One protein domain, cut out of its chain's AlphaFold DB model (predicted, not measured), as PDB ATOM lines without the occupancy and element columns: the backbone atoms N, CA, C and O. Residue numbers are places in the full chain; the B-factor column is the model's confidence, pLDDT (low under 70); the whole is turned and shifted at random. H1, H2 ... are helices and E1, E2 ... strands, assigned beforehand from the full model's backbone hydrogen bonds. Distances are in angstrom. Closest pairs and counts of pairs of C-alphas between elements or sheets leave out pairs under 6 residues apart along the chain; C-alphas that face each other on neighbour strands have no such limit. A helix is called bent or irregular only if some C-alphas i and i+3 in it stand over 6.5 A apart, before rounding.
ATOM      1  N   VAL A  53     153.011 129.903 247.879       92.50
ATOM      2  CA  VAL A  53     153.158 131.347 248.112       92.50
ATOM      3  C   VAL A  53     152.536 131.741 249.452       92.50
ATOM      4  O   VAL A  53     153.142 132.500 250.212       92.50
ATOM      5  N   VAL A  54     151.359 131.199 249.784       94.94
ATOM      6  CA  VAL A  54     150.712 131.405 251.092       94.94
ATOM      7  C   VAL A  54     151.620 130.918 252.223       94.94
ATOM      8  O   VAL A  54     151.787 131.635 253.211       94.94
ATOM      9  N   GLU A  55     152.234 129.741 252.079       95.25
ATOM     10  CA  GLU A  55     153.176 129.183 253.054       95.25
ATOM     11  C   GLU A  55     154.367 130.125 253.284       95.25
ATOM     12  O   GLU A  55     154.681 130.481 254.425       95.25
ATOM     13  N   VAL A  56     155.008 130.578 252.203       93.69
ATOM     14  CA  VAL A  56     156.177 131.463 252.262       93.69
ATOM     15  C   VAL A  56     155.823 132.811 252.888       93.69
ATOM     16  O   VAL A  56     156.532 133.277 253.783       93.69
ATOM     17  N   LEU A  57     154.724 133.439 252.461       93.94
ATOM     18  CA  LEU A  57     154.299 134.734 252.993       93.94
ATOM     19  C   LEU A  57     153.898 134.638 254.467       93.94
ATOM     20  O   LEU A  57     154.227 135.536 255.240       93.94
ATOM     21  N   LEU A  58     153.268 133.538 254.886       95.25
ATOM     22  CA  LEU A  58     152.931 133.304 256.289       95.25
ATOM     23  C   LEU A  58     154.181 133.085 257.154       95.25
ATOM     24  O   LEU A  58     154.252 133.537 258.297       95.25
ATOM     25  N   ALA A  59     155.192 132.393 256.636       94.31
ATOM     26  CA  ALA A  59     156.455 132.240 257.351       94.31
ATOM     27  C   ALA A  59     157.182 133.589 257.494       94.31
ATOM     28  O   ALA A  59     157.656 133.928 258.585       94.31
ATOM     29  N   LEU A  60     157.215 134.385 256.419       92.69
ATOM     30  CA  LEU A  60     157.801 135.725 256.409       92.69
ATOM     31  C   LEU A  60     157.102 136.667 257.391       92.69
ATOM     32  O   LEU A  60     157.785 137.351 258.154       92.69
ATOM     33  N   SER A  61     155.770 136.674 257.428       93.75
ATOM     34  CA  SER A  61     155.001 137.535 258.328       93.75
ATOM     35  C   SER A  61     155.259 137.227 259.803       93.75
ATOM     36  O   SER A  61     155.471 138.131 260.615       93.75
ATOM     37  N   ILE A  62     155.289 135.944 260.169       94.69
ATOM     38  CA  ILE A  62     155.536 135.514 261.548       94.69
ATOM     39  C   ILE A  62     156.973 135.853 261.937       94.69
ATOM     40  O   ILE A  62     157.210 136.378 263.027       94.69
ATOM     41  N   PHE A  63     157.938 135.613 261.046       92.62
ATOM     42  CA  PHE A  63     159.327 135.991 261.282       92.62
ATOM     43  C   PHE A  63     159.484 137.506 261.444       92.62
ATOM     44  O   PHE A  63     160.168 137.958 262.364       92.62
ATOM     45  N   TYR A  64     158.820 138.301 260.606       92.56
ATOM     46  CA  TYR A  64     158.803 139.756 260.717       92.56
ATOM     47  C   TYR A  64     158.314 140.204 262.095       92.56
ATOM     48  O   TYR A  64     159.032 140.902 262.815       92.56
ATOM     49  N   ASN A  65     157.134 139.729 262.496       92.44
ATOM     50  CA  ASN A  65     156.490 140.120 263.746       92.44
ATOM     51  C   ASN A  65     157.270 139.656 264.986       92.44
ATOM     52  O   ASN A  65     157.297 140.349 266.001       92.44
ATOM     53  N   ARG A  66     157.934 138.494 264.924       92.62
ATOM     54  CA  ARG A  66     158.675 137.923 266.062       92.62
ATOM     55  C   ARG A  66     160.125 138.389 266.149       92.62
ATOM     56  O   ARG A  66     160.671 138.423 267.250       92.62
ATOM     57  N   VAL A  67     160.753 138.743 265.030       92.75
ATOM     58  CA  VAL A  67     162.189 139.059 264.968       92.75
ATOM     59  C   VAL A  67     162.413 140.502 264.540       92.75
ATOM     60  O   VAL A  67     162.949 141.292 265.313       92.75
ATOM     61  N   ILE A  68     161.990 140.869 263.331       93.62
ATOM     62  CA  ILE A  68     162.335 142.161 262.721       93.62
ATOM     63  C   ILE A  68     161.759 143.337 263.513       93.62
ATOM     64  O   ILE A  68     162.491 144.282 263.802       93.62
ATOM     65  N   VAL A  69     160.495 143.261 263.937       93.00
ATOM     66  CA  VAL A  69     159.851 144.318 264.738       93.00
ATOM     67  C   VAL A  69     160.574 144.534 266.070       93.00
ATOM     68  O   VAL A  69     160.791 145.672 266.482       93.00
ATOM     69  N   ASN A  70     161.011 143.457 266.728       92.94
ATOM     70  CA  ASN A  70     161.739 143.546 267.997       92.94
ATOM     71  C   ASN A  70     163.139 144.147 267.820       92.94
ATOM     72  O   ASN A  70     163.574 144.956 268.642       92.94
ATOM     73  N   LEU A  71     163.830 143.792 266.735       94.25
ATOM     74  CA  LEU A  71     165.112 144.393 266.374       94.25
ATOM     75  C   LEU A  71     164.962 145.894 266.090       94.25
ATOM     76  O   LEU A  71     165.728 146.699 266.616       94.25
ATOM     77  N   ASP A  72     163.950 146.285 265.317       94.81
ATOM     78  CA  ASP A  72     163.649 147.689 265.033       94.81
ATOM     79  C   ASP A  72     163.331 148.472 266.317       94.81
ATOM     80  O   ASP A  72     163.939 149.516 266.573       94.81
ATOM     81  N   ALA A  73     162.479 147.922 267.187       92.81
ATOM     82  CA  ALA A  73     162.162 148.508 268.487       92.81
ATOM     83  C   ALA A  73     163.413 148.699 269.361       92.81
ATOM     84  O   ALA A  73     163.586 149.770 269.949       92.81
ATOM     85  N   ALA A  74     164.324 147.720 269.394       92.00
ATOM     86  CA  ALA A  74     165.588 147.832 270.117       92.00
ATOM     87  C   ALA A  74     166.465 148.973 269.574       92.00
ATOM     88  O   ALA A  74     167.025 149.742 270.360       92.00
ATOM     89  N   THR A  75     166.545 149.147 268.247       93.56
ATOM     90  CA  THR A  75     167.327 150.251 267.663       93.56
ATOM     91  C   THR A  75     166.747 151.625 267.981       93.56
ATOM     92  O   THR A  75     167.498 152.555 268.291       93.56
ATOM     93  N   LYS A  76     165.416 151.755 267.951       92.75
ATOM     94  CA  LYS A  76     164.709 152.991 268.297       92.75
ATOM     95  C   LYS A  76     164.875 153.318 269.776       92.75
ATOM     96  O   LYS A  76     165.217 154.449 270.107       92.75
ATOM     97  N   PHE A  77     164.707 152.328 270.649       90.75
ATOM     98  CA  PHE A  77     164.902 152.481 272.088       90.75
ATOM     99  C   PHE A  77     166.324 152.939 272.429       90.75
ATOM    100  O   PHE A  77     166.492 153.947 273.111       90.75
ATOM    101  N   TYR A  78     167.347 152.271 271.884       90.94
ATOM    102  CA  TYR A  78     168.739 152.686 272.066       90.94
ATOM    103  C   TYR A  78     168.973 154.127 271.600       90.94
ATOM    104  O   TYR A  78     169.584 154.926 272.310       90.94
ATOM    105  N   GLY A  79     168.461 154.478 270.417       88.19
ATOM    106  CA  GLY A  79     168.575 155.830 269.878       88.19
ATOM    107  C   GLY A  79     167.910 156.884 270.764       88.19
ATOM    108  O   GLY A  79     168.430 157.986 270.879       88.19
ATOM    109  N   LEU A  80     166.792 156.558 271.417       88.00
ATOM    110  CA  LEU A  80     166.115 157.469 272.343       88.00
ATOM    111  C   LEU A  80     166.913 157.688 273.631       88.00
ATOM    112  O   LEU A  80     167.051 158.830 274.062       88.00
ATOM    113  N   VAL A  81     167.454 156.618 274.220       86.19
ATOM    114  CA  VAL A  81     168.216 156.699 275.478       86.19
ATOM    115  C   VAL A  81     169.537 157.445 275.272       86.19
ATOM    116  O   VAL A  81     169.843 158.383 275.997       86.19
ATOM    117  N   THR A  82     170.285 157.097 274.224       84.69
ATOM    118  CA  THR A  82     171.628 157.657 273.976       84.69
ATOM    119  C   THR A  82     171.630 159.070 273.391       84.69
ATOM    120  O   THR A  82     172.657 159.740 273.404       84.69
ATOM    121  N   ARG A  83     170.495 159.567 272.879       79.00
ATOM    122  CA  ARG A  83     170.400 160.928 272.318       79.00
ATOM    123  C   ARG A  83     170.383 162.021 273.386       79.00
ATOM    124  O   ARG A  83     170.780 163.145 273.094       79.00
ATOM    125  N   ASN A  84     169.916 161.699 274.590       67.19
ATOM    126  CA  ASN A  84     169.684 162.672 275.661       67.19
ATOM    127  C   ASN A  84     170.670 162.535 276.834       67.19
ATOM    128  O   ASN A  84     170.589 163.307 277.786       67.19
ATOM    129  N   GLU A  85     171.606 161.586 276.773       60.09
ATOM    130  CA  GLU A  85     172.536 161.272 277.856       60.09
ATOM    131  C   GLU A  85     173.962 161.033 277.335       60.09
ATOM    132  O   GLU A  85     174.170 160.647 276.188       60.09
ATOM    133  N   VAL A  86     174.964 161.179 278.212       65.62
ATOM    134  CA  VAL A  86     176.360 160.741 277.976       65.62
ATOM    135  C   VAL A  86     176.473 159.212 278.145       65.62
ATOM    136  O   VAL A  86     177.431 158.697 278.716       65.62
ATOM    137  N   THR A  87     175.459 158.452 277.733       69.25
ATOM    138  CA  THR A  87     175.447 156.990 277.839       69.25
ATOM    139  C   THR A  87     175.772 156.376 276.482       69.25
ATOM    140  O   THR A  87     175.091 156.585 275.483       69.25
ATOM    141  N   SER A  88     176.865 155.614 276.437       76.69
ATOM    142  CA  SER A  88     177.369 154.938 275.232       76.69
ATOM    143  C   SER A  88     176.835 153.510 275.064       76.69
ATOM    144  O   SER A  88     177.162 152.838 274.085       76.69
ATOM    145  N   ALA A  89     176.039 153.030 276.024       84.06
ATOM    146  CA  ALA A  89     175.446 151.702 276.010       84.06
ATOM    147  C   ALA A  89     174.196 151.633 276.895       84.06
ATOM    148  O   ALA A  89     174.085 152.339 277.898       84.06
ATOM    149  N   VAL A  90     173.289 150.720 276.554       84.50
ATOM    150  CA  VAL A  90     172.076 150.419 277.315       84.50
ATOM    151  C   VAL A  90     172.197 149.021 277.910       84.50
ATOM    152  O   VAL A  90     172.361 148.036 277.190       84.50
ATOM    153  N   ARG A  91     172.117 148.915 279.239       86.75
ATOM    154  CA  ARG A  91     172.123 147.623 279.932       86.75
ATOM    155  C   ARG A  91     170.702 147.069 280.025       86.75
ATOM    156  O   ARG A  91     169.824 147.720 280.581       86.75
ATOM    157  N   ILE A  92     170.502 145.847 279.540       83.31
ATOM    158  CA  ILE A  92     169.240 145.105 279.615       83.31
ATOM    159  C   ILE A  92     169.511 143.813 280.390       83.31
ATOM    160  O   ILE A  92     170.033 142.839 279.849       83.31
ATOM    161  N   GLY A  93     169.214 143.820 281.692       84.88
ATOM    162  CA  GLY A  93     169.608 142.733 282.590       84.88
ATOM    163  C   GLY A  93     171.132 142.574 282.634       84.88
ATOM    164  O   GLY A  93     171.840 143.478 283.082       84.88
ATOM    165  N   THR A  94     171.635 141.432 282.164       88.38
ATOM    166  CA  THR A  94     173.076 141.145 282.035       88.38
ATOM    167  C   THR A  94     173.655 141.502 280.663       88.38
ATOM    168  O   THR A  94     174.874 141.528 280.517       88.38
ATOM    169  N   TYR A  95     172.812 141.788 279.667       88.88
ATOM    170  CA  TYR A  95     173.239 142.140 278.315       88.88
ATOM    171  C   TYR A  95     173.537 143.639 278.199       88.88
ATOM    172  O   TYR A  95     172.894 144.472 278.844       88.88
ATOM    173  N   ILE A  96     174.515 143.985 277.362       89.31
ATOM    174  CA  ILE A  96     174.900 145.367 277.073       89.31
ATOM    175  C   ILE A  96     174.695 145.605 275.581       89.31
ATOM    176  O   ILE A  96     175.439 145.082 274.756       89.31
ATOM    177  N   LEU A  97     173.700 146.426 275.257       91.19
ATOM    178  CA  LEU A  97     173.433 146.897 273.906       91.19
ATOM    179  C   LEU A  97     174.264 148.160 273.662       91.19
ATOM    180  O   LEU A  97     174.012 149.191 274.285       91.19
ATOM    181  N   ASN A  98     175.267 148.079 272.793       91.69
ATOM    182  CA  ASN A  98     176.184 149.180 272.486       91.69
ATOM    183  C   ASN A  98     176.041 149.645 271.024       91.69
ATOM    184  O   ASN A  98     175.237 149.113 270.256       91.69
ATOM    185  N   ALA A  99     176.828 150.647 270.637       91.19
ATOM    186  CA  ALA A  99     176.785 151.211 269.290       91.19
ATOM    187  C   ALA A  99     177.116 150.193 268.180       91.19
ATOM    188  O   ALA A  99     176.488 150.238 267.120       91.19
ATOM    189  N   ASP A 100     178.051 149.271 268.426       92.94
ATOM    190  CA  ASP A 100     178.483 148.270 267.444       92.94
ATOM    191  C   ASP A 100     177.380 147.234 267.189       92.94
ATOM    192  O   ASP A 100     177.004 146.988 266.041       92.94
ATOM    193  N   GLU A 101     176.772 146.705 268.255       93.31
ATOM    194  CA  GLU A 101     175.618 145.799 268.184       93.31
ATOM    195  C   GLU A 101     174.451 146.459 267.435       93.31
ATOM    196  O   GLU A 101     173.835 145.867 266.548       93.31
ATOM    197  N   ILE A 102     174.184 147.737 267.718       94.44
ATOM    198  CA  ILE A 102     173.152 148.515 267.024       94.44
ATOM    199  C   ILE A 102     173.465 148.682 265.539       94.44
ATOM    200  O   ILE A 102     172.545 148.653 264.717       94.44
ATOM    201  N   HIS A 103     174.732 148.862 265.170       94.06
ATOM    202  CA  HIS A 103     175.129 148.955 263.770       94.06
ATOM    203  C   HIS A 103     174.860 147.640 263.025       94.06
ATOM    204  O   HIS A 103     174.286 147.661 261.933       94.06
ATOM    205  N   VAL A 104     175.180 146.501 263.647       95.31
ATOM    206  CA  VAL A 104     174.868 145.168 263.108       95.31
ATOM    207  C   VAL A 104     173.359 144.997 262.927       95.31
ATOM    208  O   VAL A 104     172.906 144.635 261.838       95.31
ATOM    209  N   ILE A 105     172.562 145.331 263.949       95.62
ATOM    210  CA  ILE A 105     171.098 145.234 263.885       95.62
ATOM    211  C   ILE A 105     170.540 146.115 262.760       95.62
ATOM    212  O   ILE A 105     169.727 145.655 261.959       95.62
ATOM    213  N   LYS A 106     171.010 147.362 262.627       95.25
ATOM    214  CA  LYS A 106     170.605 148.253 261.527       95.25
ATOM    215  C   LYS A 106     170.923 147.657 260.156       95.25
ATOM    216  O   LYS A 106     170.098 147.762 259.250       95.25
ATOM    217  N   GLY A 107     172.074 147.004 259.999       96.06
ATOM    218  CA  GLY A 107     172.432 146.296 258.767       96.06
ATOM    219  C   GLY A 107     171.429 145.197 258.398       96.06
ATOM    220  O   GLY A 107     171.037 145.078 257.232       96.06
ATOM    221  N   ILE A 108     170.952 144.441 259.392       94.00
ATOM    222  CA  ILE A 108     169.915 143.414 259.217       94.00
ATOM    223  C   ILE A 108     168.588 144.054 258.786       94.00
ATOM    224  O   ILE A 108     168.005 143.626 257.790       94.00
ATOM    225  N   LEU A 109     168.144 145.112 259.474       95.06
ATOM    226  CA  LEU A 109     166.897 145.822 259.153       95.06
ATOM    227  C   LEU A 109     166.913 146.391 257.727       95.06
ATOM    228  O   LEU A 109     165.958 146.210 256.974       95.06
ATOM    229  N   ILE A 110     168.024 147.009 257.313       95.25
ATOM    230  CA  ILE A 110     168.200 147.531 255.950       95.25
ATOM    231  C   ILE A 110     168.133 146.398 254.922       95.25
ATOM    232  O   ILE A 110     167.516 146.556 253.866       95.25
ATOM    233  N   SER A 111     168.775 145.265 255.206       94.25
ATOM    234  CA  SER A 111     168.769 144.102 254.314       94.25
ATOM    235  C   SER A 111     167.361 143.534 254.158       94.25
ATOM    236  O   SER A 111     166.929 143.267 253.037       94.25
ATOM    237  N   TYR A 112     166.610 143.449 255.258       92.06
ATOM    238  CA  TYR A 112     165.213 143.030 255.244       92.06
ATOM    239  C   TYR A 112     164.334 143.991 254.431       92.06
ATOM    240  O   TYR A 112     163.624 143.569 253.524       92.06
ATOM    241  N   GLN A 113     164.446 145.301 254.658       91.50
ATOM    242  CA  GLN A 113     163.706 146.314 253.893       91.50
ATOM    243  C   GLN A 113     164.050 146.311 252.399       91.50
ATOM    244  O   GLN A 113     163.213 146.646 251.561       91.50
ATOM    245  N   LYS A 114     165.294 145.987 252.029       93.75
ATOM    246  CA  LYS A 114     165.678 145.810 250.620       93.75
ATOM    247  C   LYS A 114     165.012 144.578 250.013       93.75
ATOM    248  O   LYS A 114     164.570 144.657 248.874       93.75
ATOM    249  N   LEU A 115     164.927 143.478 250.761       91.56
ATOM    250  CA  LEU A 115     164.238 142.264 250.325       91.56
ATOM    251  C   LEU A 115     162.744 142.532 250.112       91.56
ATOM    252  O   LEU A 115     162.243 142.272 249.026       91.56
ATOM    253  N   MET A 116     162.077 143.151 251.086       90.62
ATOM    254  CA  MET A 116     160.669 143.549 250.983       90.62
ATOM    255  C   MET A 116     160.403 144.396 249.734       90.62
ATOM    256  O   MET A 116     159.549 144.054 248.926       90.62
ATOM    257  N   ARG A 117     161.209 145.446 249.516       91.00
ATOM    258  CA  ARG A 117     161.092 146.311 248.331       91.00
ATOM    259  C   ARG A 117     161.349 145.580 247.018       91.00
ATOM    260  O   ARG A 117     160.692 145.878 246.034       91.00
ATOM    261  N   ARG A 118     162.306 144.648 246.987       92.81
ATOM    262  CA  ARG A 118     162.645 143.882 245.778       92.81
ATOM    263  C   ARG A 118     161.490 143.000 245.309       92.81
ATOM    264  O   ARG A 118     161.356 142.798 244.110       92.81
ATOM    265  N   TYR A 119     160.724 142.457 246.248       89.12
ATOM    266  CA  TYR A 119     159.578 141.594 245.967       89.12
ATOM    267  C   TYR A 119     158.243 142.344 246.062       89.12
ATOM    268  O   TYR A 119     157.201 141.706 246.130       89.12
ATOM    269  N   GLU A 120     158.286 143.680 246.118       88.25
ATOM    270  CA  GLU A 120     157.118 144.572 246.200       88.25
ATOM    271  C   GLU A 120     156.170 144.281 247.377       88.25
ATOM    272  O   GLU A 120     155.057 144.795 247.452       88.25
ATOM    273  N   ILE A 121     156.651 143.534 248.371       87.50
ATOM    274  CA  ILE A 121     155.865 143.152 249.535       87.50
ATOM    275  C   ILE A 121     155.636 144.404 250.383       87.50
ATOM    276  O   ILE A 121     156.577 145.081 250.811       87.50
ATOM    277  N   ASN A 122     154.369 144.710 250.648       84.62
ATOM    278  CA  ASN A 122     153.987 145.855 251.459       84.62
ATOM    279  C   ASN A 122     153.910 145.480 252.948       84.62
ATOM    280  O   ASN A 122     153.412 144.413 253.301       84.62
ATOM    281  N   GLU A 123     154.358 146.371 253.834       78.81
ATOM    282  CA  GLU A 123     154.328 146.167 255.288       78.81
ATOM    283  C   GLU A 123     152.913 145.931 255.841       78.81
ATOM    284  O   GLU A 123     152.775 145.253 256.860       78.81
ATOM    285  N   PHE A 124     151.855 146.421 255.174       83.38
ATOM    286  CA  PHE A 124     150.481 146.167 255.630       83.38
ATOM    287  C   PHE A 124     150.127 144.673 255.640       83.38
ATOM    288  O   PHE A 124     149.305 144.277 256.462       83.38
ATOM    289  N   LEU A 125     150.756 143.855 254.780       85.81
ATOM    290  CA  LEU A 125     150.533 142.402 254.706       85.81
ATOM    291  C   LEU A 125     150.901 141.682 256.007       85.81
ATOM    292  O   LEU A 125     150.450 140.567 256.265       85.81
ATOM    293  N   TRP A 126     151.755 142.297 256.823       90.44
ATOM    294  CA  TRP A 126     152.202 141.733 258.093       90.44
ATOM    295  C   TRP A 126     151.335 142.159 259.274       90.44
ATOM    296  O   TRP A 126     151.488 141.620 260.372       90.44
ATOM    297  N   ASN A 127     150.423 143.109 259.059       88.75
ATOM    298  CA  ASN A 127     149.576 143.663 260.100       88.75
ATOM    299  C   ASN A 127     148.259 142.893 260.196       88.75
ATOM    300  O   ASN A 127     147.234 143.314 259.659       88.75
ATOM    301  N   TYR A 128     148.291 141.758 260.884       94.12
ATOM    302  CA  TYR A 128     147.107 140.959 261.164       94.12
ATOM    303  C   TYR A 128     147.216 140.287 262.534       94.12
ATOM    304  O   TYR A 128     148.304 140.009 263.041       94.12
ATOM    305  N   THR A 129     146.065 139.985 263.121       93.31
ATOM    306  CA  THR A 129     145.953 139.199 264.353       93.31
ATOM    307  C   THR A 129     145.469 137.791 264.032       93.31
ATOM    308  O   THR A 129     146.047 136.798 264.489       93.31
TER     309      THR A 129
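What this domain is: This is residues 53 to 129 of the 150 residues of an uncharacterized protein of Pedobacter westerhofensis (UniProt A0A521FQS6). A long bent helix, H1, and a second long helix, H2, fold back on each other, running opposite ways, with a small hairpin of two strands, E1 and E2, joining them at one end. Arm H1a and H2 spread apart toward the other end, where the short helix H3 packs on H1a. The 77 printed residues hold three named helices and two strands in the order H1, E1, E2, H2, H3; the sheet E1 - E2 is antiparallel and the class is mostly helix. The whole is loose, with a radius of gyration of the C-alphas of 14.9 A, and only just elongated, spanning 47 by 24 by 18 A.

How they stand to each other: Start at residue 53: H1, residues 53 to 83, was assigned as one helix by its hydrogen bonds but is bent, with C-alphas 66 and 69 6.6 A apart. Its arms, H1a (residues 53 to 66) and H1b (residues 69 to 83), stand at a shallow tilt of 30 degrees. Next find the hairpin of E1, residues 89 to 92, and E2, residues 95 to 98, antiparallel at 156 degrees, with N 90 and O 97 within hydrogen-bond range at 2.8 A. The closest C-alphas of H1b and E1 are those of Tyr 78 and Val 90, 6.6 A apart. H2, residues 99 to 118, touches H1b with residues 102 to 109 alone, closest at the C-alphas of Thr 75 and Ile 102, 6.1 A; they run opposite ways at a steep tilt of 44 degrees. H3, residues 123 to 126, touches residues 61 to 65 of H1a, closest at the C-alphas of Ser 61 and Trp 126, 5.1 A. H1a and H2 are apart. In H1a, H1b and H2 every O i to N i+4 pair is within hydrogen-bond range; H3 is too short for one.

Where its parts are: Find C-alpha 53 at (153.158, 131.347, 248.112); H1a runs 19.9 A from there, and H1b 21.1 A to C-alpha 83. H2 begins at C-alpha 99 (176.785, 151.211, 269.290) and runs 28.4 A. H3 ends at C-alpha 126 (152.202, 141.733, 258.093).

The domain as a whole: The two C-alphas farthest apart, those of Val 53 and Val 86, are 47.9 A apart. The printed part has no cut, and its four links are tight. Look at residues 84 to 87 for pLDDT under 70.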